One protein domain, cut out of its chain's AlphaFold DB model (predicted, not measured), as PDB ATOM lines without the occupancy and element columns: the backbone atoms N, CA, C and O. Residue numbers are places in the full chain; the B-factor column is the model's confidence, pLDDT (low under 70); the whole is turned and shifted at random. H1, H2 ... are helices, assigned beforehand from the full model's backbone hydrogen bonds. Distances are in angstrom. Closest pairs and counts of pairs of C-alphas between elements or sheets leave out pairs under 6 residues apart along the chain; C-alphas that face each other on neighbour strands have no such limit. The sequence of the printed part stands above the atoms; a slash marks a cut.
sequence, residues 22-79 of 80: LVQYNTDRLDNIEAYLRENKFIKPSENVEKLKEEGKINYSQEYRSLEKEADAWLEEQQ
ATOM      1  N   LEU A  22     108.018  68.676  69.358       87.94
ATOM      2  CA  LEU A  22     108.922  69.045  68.269       87.94
ATOM      3  C   LEU A  22     110.107  69.870  68.778       87.94
ATOM      4  O   LEU A  22     111.229  69.633  68.344       87.94
ATOM      5  N   VAL A  23     109.857  70.802  69.703       86.94
ATOM      6  CA  VAL A  23     110.915  71.587  70.357       86.94
ATOM      7  C   VAL A  23     111.876  70.649  71.079       86.94
ATOM      8  O   VAL A  23     113.053  70.637  70.742       86.94
ATOM      9  N   GLN A  24     111.360  69.781  71.956       87.81
ATOM     10  CA  GLN A  24     112.178  68.811  72.686       87.81
ATOM     11  C   GLN A  24     112.992  67.918  71.743       87.81
ATOM     12  O   GLN A  24     114.193  67.768  71.917       87.81
ATOM     13  N   TYR A  25     112.357  67.372  70.701       91.25
ATOM     14  CA  TYR A  25     113.043  66.531  69.723       91.25
ATOM     15  C   TYR A  25     114.203  67.253  69.023       91.25
ATOM     16  O   TYR A  25     115.239  66.645  68.757       91.25
ATOM     17  N   ASN A  26     114.044  68.537  68.699       91.75
ATOM     18  CA  ASN A  26     115.117  69.312  68.085       91.75
ATOM     19  C   ASN A  26     116.234  69.622  69.084       91.75
ATOM     20  O   ASN A  26     117.396  69.467  68.716       91.75
ATOM     21  N   THR A  27     115.902  69.967  70.331       91.69
ATOM     22  CA  THR A  27     116.887  70.150  71.407       91.69
ATOM     23  C   THR A  27     117.722  68.885  71.608       91.69
ATOM     24  O   THR A  27     118.942  68.942  71.478       91.69
ATOM     25  N   ASP A  28     117.079  67.724  71.774       95.00
ATOM     26  CA  ASP A  28     117.768  66.439  71.972       95.00
ATOM     27  C   ASP A  28     118.703  66.101  70.796       95.00
ATOM     28  O   ASP A  28     119.799  65.559  70.965       95.00
ATOM     29  N   ARG A  29     118.287  66.427  69.566       96.00
ATOM     30  CA  ARG A  29     119.105  66.207  68.366       96.00
ATOM     31  C   ARG A  29     120.319  67.118  68.302       96.00
ATOM     32  O   ARG A  29     121.380  66.647  67.898       96.00
ATOM     33  N   LEU A  30     120.159  68.394  68.641       95.62
ATOM     34  CA  LEU A  30     121.266  69.347  68.682       95.62
ATOM     35  C   LEU A  30     122.274  68.940  69.758       95.62
ATOM     36  O   LEU A  30     123.466  68.881  69.465       95.62
ATOM     37  N   ASP A  31     121.800  68.530  70.935       94.69
ATOM     38  CA  ASP A  31     122.651  68.005  72.007       94.69
ATOM     39  C   ASP A  31     123.457  66.784  71.556       94.69
ATOM     40  O   ASP A  31     124.668  66.711  71.778       94.69
ATOM     41  N   ASN A  32     122.814  65.848  70.855       95.88
ATOM     42  CA  ASN A  32     123.496  64.676  70.314       95.88
ATOM     43  C   ASN A  32     124.551  65.044  69.252       95.88
ATOM     44  O   ASN A  32     125.626  64.445  69.216       95.88
ATOM     45  N   ILE A  33     124.273  66.031  68.393       93.25
ATOM     46  CA  ILE A  33     125.237  66.525  67.397       93.25
ATOM     47  C   ILE A  33     126.432  67.187  68.089       93.25
ATOM     48  O   ILE A  33     127.577  66.887  67.747       93.25
ATOM     49  N   GLU A  34     126.190  68.051  69.076       93.06
ATOM     50  CA  GLU A  34     127.247  68.699  69.855       93.06
ATOM     51  C   GLU A  34     128.132  67.668  70.571       93.06
ATOM     52  O   GLU A  34     129.359  67.777  70.533       93.06
ATOM     53  N   ALA A  35     127.533  66.637  71.178       92.94
ATOM     54  CA  ALA A  35     128.267  65.545  71.813       92.94
ATOM     55  C   ALA A  35     129.124  64.773  70.799       92.94
ATOM     56  O   ALA A  35     130.334  64.638  70.992       92.94
ATOM     57  N   TYR A  36     128.530  64.356  69.678       91.94
ATOM     58  CA  TYR A  36     129.241  63.631  68.629       91.94
ATOM     59  C   TYR A  36     130.439  64.426  68.098       91.94
ATOM     60  O   TYR A  36     131.536  63.881  67.987       91.94
ATOM     61  N   LEU A  37     130.262  65.714  67.792       89.31
ATOM     62  CA  LEU A  37     131.338  66.563  67.275       89.31
ATOM     63  C   LEU A  37     132.449  66.789  68.310       89.31
ATOM     64  O   LEU A  37     133.625  66.824  67.946       89.31
ATOM     65  N   ARG A  38     132.102  66.892  69.599       86.00
ATOM     66  CA  ARG A  38     133.079  67.015  70.690       86.00
ATOM     67  C   ARG A  38     133.912  65.747  70.872       86.00
ATOM     68  O   ARG A  38     135.105  65.843  71.149       86.00
ATOM     69  N   GLU A  39     133.300  64.579  70.717       85.31
ATOM     70  CA  GLU A  39     133.971  63.279  70.839       85.31
ATOM     71  C   GLU A  39     134.781  62.915  69.587       85.31
ATOM     72  O   GLU A  39     135.821  62.263  69.677       85.31
ATOM     73  N   ASN A  40     134.345  63.382  68.415       83.12
ATOM     74  CA  ASN A  40     134.944  63.068  67.119       83.12
ATOM     75  C   ASN A  40     135.734  64.250  66.550       83.12
ATOM     76  O   ASN A  40     135.619  64.583  65.368       83.12
ATOM     77  N   LYS A  41     136.566  64.886  67.385       75.38
ATOM     78  CA  LYS A  41     137.487  65.930  66.914       75.38
ATOM     79  C   LYS A  41     138.352  65.372  65.783       75.38
ATOM     80  O   LYS A  41     138.992  64.331  65.938       75.38
ATOM     81  N   PHE A  42     138.394  66.093  64.657       68.88
ATOM     82  CA  PHE A  42     139.172  65.720  63.465       68.88
ATOM     83  C   PHE A  42     140.657  65.484  63.773       68.88
ATOM     84  O   PHE A  42     141.317  64.708  63.086       68.88
ATOM     85  N   ILE A  43     141.172  66.132  64.820       71.88
ATOM     86  CA  ILE A  43     142.539  65.975  65.302       71.88
ATOM     87  C   ILE A  43     142.480  65.465  66.743       71.88
ATOM     88  O   ILE A  43     141.972  66.150  67.631       71.88
ATOM     89  N   LYS A  44     143.002  64.257  66.978       72.44
ATOM     90  CA  LYS A  44     143.145  63.701  68.329       72.44
ATOM     91  C   LYS A  44     144.382  64.302  69.010       72.44
ATOM     92  O   LYS A  44     145.419  64.400  68.344       72.44
ATOM     93  N   PRO A  45     144.318  64.657  70.308       73.69
ATOM     94  CA  PRO A  45     145.482  65.147  71.037       73.69
ATOM     95  C   PRO A  45     146.614  64.120  70.981       73.69
ATOM     96  O   PRO A  45     146.432  62.947  71.309       73.69
ATOM     97  N   SER A  46     147.780  64.557  70.523       78.62
ATOM     98  CA  SER A  46     149.019  63.784  70.522       78.62
ATOM     99  C   SER A  46     150.187  64.751  70.665       78.62
ATOM    100  O   SER A  46     150.053  65.930  70.342       78.62
ATOM    101  N   GLU A  47     151.341  64.261  71.118       76.31
ATOM    102  CA  GLU A  47     152.519  65.104  71.368       76.31
ATOM    103  C   GLU A  47     152.914  65.951  70.141       76.31
ATOM    104  O   GLU A  47     153.268  67.121  70.266       76.31
ATOM    105  N   ASN A  48     152.783  65.392  68.935       85.44
ATOM    106  CA  ASN A  48     153.097  66.100  67.694       85.44
ATOM    107  C   ASN A  48     152.033  67.138  67.316       85.44
ATOM    108  O   ASN A  48     152.367  68.169  66.741       85.44
ATOM    109  N   VAL A  49     150.761  66.886  67.634       86.81
ATOM    110  CA  VAL A  49     149.663  67.832  67.385       86.81
ATOM    111  C   VAL A  49     149.817  69.071  68.264       86.81
ATOM    112  O   VAL A  49     149.672  70.182  67.761       86.81
ATOM    113  N   GLU A  50     150.171  68.902  69.538       86.88
ATOM    114  CA  GLU A  50     150.373  70.046  70.437       86.88
ATOM    115  C   GLU A  50     151.560  70.909  69.990       86.88
ATOM    116  O   GLU A  50     151.415  72.124  69.878       86.88
ATOM    117  N   LYS A  51     152.680  70.294  69.582       90.25
ATOM    118  CA  LYS A  51     153.822  71.021  68.994       90.25
ATOM    119  C   LYS A  51     153.425  71.814  67.745       90.25
ATOM    120  O   LYS A  51     153.759  72.986  67.625       90.25
ATOM    121  N   LEU A  52     152.666  71.211  66.825       90.94
ATOM    122  CA  LEU A  52     152.194  71.904  65.617       90.94
ATOM    123  C   LEU A  52     151.249  73.071  65.938       90.94
ATOM    124  O   LEU A  52     151.220  74.054  65.195       90.94
ATOM    125  N   LYS A  53     150.470  72.966  67.018       88.75
ATOM    126  CA  LYS A  53     149.599  74.040  67.496       88.75
ATOM    127  C   LYS A  53     150.407  75.174  68.132       88.75
ATOM    128  O   LYS A  53     150.153  76.332  67.812       88.75
ATOM    129  N   GLU A  54     151.385  74.860  68.981       90.56
ATOM    130  CA  GLU A  54     152.304  75.840  69.584       90.56
ATOM    131  C   GLU A  54     153.114  76.593  68.519       90.56
ATOM    132  O   GLU A  54     153.292  77.805  68.609       90.56
ATOM    133  N   GLU A  55     153.531  75.896  67.460       93.94
ATOM    134  CA  GLU A  55     154.203  76.480  66.295       93.94
ATOM    135  C   GLU A  55     153.259  77.271  65.364       93.94
ATOM    136  O   GLU A  55     153.709  77.829  64.363       93.94
ATOM    137  N   GLY A  56     151.952  77.302  65.647       90.25
ATOM    138  CA  GLY A  56     150.949  78.026  64.859       90.25
ATOM    139  C   GLY A  56     150.640  77.412  63.488       90.25
ATOM    140  O   GLY A  56     150.036  78.071  62.643       90.25
ATOM    141  N   LYS A  57     151.045  76.161  63.238       89.31
ATOM    142  CA  LYS A  57     150.842  75.461  61.955       89.31
ATOM    143  C   LYS A  57     149.447  74.864  61.809       89.31
ATOM    144  O   LYS A  57     148.998  74.630  60.689       89.31
ATOM    145  N   ILE A  58     148.777  74.596  62.926       85.81
ATOM    146  CA  ILE A  58     147.395  74.114  62.975       85.81
ATOM    147  C   ILE A  58     146.611  74.877  64.042       85.81
ATOM    148  O   ILE A  58     147.188  75.406  64.990       85.81
ATOM    149  N   ASN A  59     145.286  74.878  63.922       80.50
ATOM    150  CA  ASN A  59     144.391  75.319  64.984       80.50
ATOM    151  C   ASN A  59     143.222  74.337  65.120       80.50
ATOM    152  O   ASN A  59     142.880  73.630  64.170       80.50
ATOM    153  N   TYR A  60     142.609  74.299  66.299       77.00
ATOM    154  CA  TYR A  60     141.372  73.560  66.503       77.00
ATOM    155  C   TYR A  60     140.217  74.313  65.835       77.00
ATOM    156  O   TYR A  60     140.120  75.536  65.929       77.00
ATOM    157  N   SER A  61     139.336  73.581  65.151       77.94
ATOM    158  CA  SER A  61     138.063  74.136  64.697       77.94
ATOM    159  C   SER A  61     137.233  74.563  65.907       77.94
ATOM    160  O   SER A  61     137.297  73.915  66.955       77.94
ATOM    161  N   GLN A  62     136.437  75.622  65.758       81.44
ATOM    162  CA  GLN A  62     135.475  76.005  66.790       81.44
ATOM    163  C   GLN A  62     134.546  74.827  67.105       81.44
ATOM    164  O   GLN A  62     134.135  74.092  66.202       81.44
ATOM    165  N   GLU A  63     134.249  74.624  68.391       85.56
ATOM    166  CA  GLU A  63     133.237  73.649  68.788       85.56
ATOM    167  C   GLU A  63     131.874  74.151  68.316       85.56
ATOM    168  O   GLU A  63     131.530  75.316  68.519       85.56
ATOM    169  N   TYR A  64     131.115  73.271  67.665       88.88
ATOM    170  CA  TYR A  64     129.747  73.582  67.286       88.88
ATOM    171  C   TYR A  64     128.919  73.875  68.540       88.88
ATOM    172  O   TYR A  64     128.991  73.138  69.526       88.88
ATOM    173  N   ARG A  65     128.120  74.936  68.469       92.06
ATOM    174  CA  ARG A  65     127.154  75.341  69.482       92.06
ATOM    175  C   ARG A  65     125.843  75.675  68.774       92.06
ATOM    176  O   ARG A  65     125.846  76.269  67.699       92.06
ATOM    177  N   SER A  66     124.732  75.238  69.345       92.50
ATOM    178  CA  SER A  66     123.398  75.613  68.873       92.50
ATOM    179  C   SER A  66     123.097  77.094  69.129       92.50
ATOM    180  O   SER A  66     123.564  77.677  70.108       92.50
ATOM    181  N   LEU A  67     122.280  77.697  68.260       92.12
ATOM    182  CA  LEU A  67     121.899  79.112  68.358       92.12
ATOM    183  C   LEU A  67     121.169  79.416  69.669       92.12
ATOM    184  O   LEU A  67     121.344  80.486  70.240       92.12
ATOM    185  N   GLU A  68     120.380  78.465  70.161       88.25
ATOM    186  CA  GLU A  68     119.698  78.552  71.447       88.25
ATOM    187  C   GLU A  68     120.707  78.744  72.592       88.25
ATOM    188  O   GLU A  68     120.574  79.673  73.383       88.25
ATOM    189  N   LYS A  69     121.787  77.953  72.618       91.94
ATOM    190  CA  LYS A  69     122.841  78.057  73.643       91.94
ATOM    191  C   LYS A  69     123.758  79.266  73.462       91.94
ATOM    192  O   LYS A  69     124.415  79.681  74.417       91.94
ATOM    193  N   GLU A  70     123.885  79.789  72.245       93.31
ATOM    194  CA  GLU A  70     124.556  81.073  71.997       93.31
ATOM    195  C   GLU A  70     123.731  82.233  72.550       93.31
ATOM    196  O   GLU A  70     124.276  83.108  73.220       93.31
ATOM    197  N   ALA A  71     122.415  82.213  72.323       92.56
ATOM    198  CA  ALA A  71     121.503  83.213  72.856       92.56
ATOM    199  C   ALA A  71     121.472  83.195  74.391       92.56
ATOM    200  O   ALA A  71     121.537  84.260  75.005       92.56
ATOM    201  N   ASP A  72     121.433  82.010  75.007       91.94
ATOM    202  CA  ASP A  72     121.473  81.864  76.466       91.94
ATOM    203  C   ASP A  72     122.780  82.417  77.054       91.94
ATOM    204  O   ASP A  72     122.745  83.226  77.981       91.94
ATOM    205  N   ALA A  73     123.933  82.066  76.469       92.25
ATOM    206  CA  ALA A  73     125.229  82.584  76.913       92.25
ATOM    207  C   ALA A  73     125.314  84.113  76.784       92.25
ATOM    208  O   ALA A  73     125.769  84.792  77.703       92.25
ATOM    209  N   TRP A  74     124.817  84.669  75.676       93.88
ATOM    210  CA  TRP A  74     124.753  86.116  75.490       93.88
ATOM    211  C   TRP A  74     123.881  86.793  76.557       93.88
ATOM    212  O   TRP A  74     124.260  87.831  77.097       93.88
ATOM    213  N   LEU A  75     122.729  86.206  76.903       94.56
ATOM    214  CA  LEU A  75     121.852  86.727  77.956       94.56
ATOM    215  C   LEU A  75     122.514  86.705  79.338       94.56
ATOM    216  O   LEU A  75     122.323  87.651  80.102       94.56
ATOM    217  N   GLU A  76     123.270  85.654  79.661       92.94
ATOM    218  CA  GLU A  76     124.034  85.551  80.910       92.94
ATOM    219  C   GLU A  76     125.126  86.625  80.997       92.94
ATOM    220  O   GLU A  76     125.282  87.254  82.043       92.94
ATOM    221  N   GLU A  77     125.833  86.892  79.896       93.38
ATOM    222  CA  GLU A  77     126.856  87.943  79.819       93.38
ATOM    223  C   GLU A  77     126.278  89.347  80.040       93.38
ATOM    224  O   GLU A  77     126.932  90.185  80.650       93.38
ATOM    225  N   GLN A  78     125.051  89.620  79.579       90.50
ATOM    226  CA  GLN A  78     124.395  90.914  79.817       90.50
ATOM    227  C   GLN A  78     123.933  91.110  81.270       90.50
ATOM    228  O   GLN A  78     123.583  92.227  81.655       90.50
ATOM    229  N   GLN A  79     123.859  90.036  82.060       81.88
ATOM    230  CA  GLN A  79     123.395  90.071  83.451       81.88
ATOM    231  C   GLN A  79     124.541  90.178  84.474       81.88
ATOM    232  O   GLN A  79     124.260  90.286  85.670       81.88
TER     233      GLN A  79
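What this domain is: This is residues 22 to 79 of the 80 residues of an uncharacterized protein of Leptotrichia sp. oral taxon 212 (UniProt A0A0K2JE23). An open, long loop: the long helix H1 and the link after it run out along the longest axis, the short helix H2 makes the turn at the far end, and unnamed residues 55 to 66 fold back toward H3. Residues 69 to 79, of which 69 to 77 belong to H3, stick out. The 58 printed residues hold three named helices, in the order H1, H2, H3, and no named strand; the class is all helix. The whole is only just extended, close to loose, with a radius of gyration of the C-alphas of 15.6 A and spans of 43 by 28 by 13 A.

Where its parts are: H1, residues 22 to 39, measures 25.8 A from C-alpha 22 at (108.922, 69.045, 68.269) to C-alpha 39. H2 is residues 47 to 54, 10.9 A. H3, residues 67 to 77, measures 15.3 A and ends with C-alpha 77 at (126.856, 87.943, 79.819).

How they stand to each other: H1 is apart from H2 and from H3. H2 and H3 are apart too. In H1, H2 and H3 every O i to N i+4 pair is within hydrogen-bond range.

The domain as a whole: The farthest C-alphas, of Leu 22 and Glu 55, are 45.9 A apart. The printed part has no cut. The link from H2 to H3 is long, 12 residues. Residue 42 is under pLDDT 70.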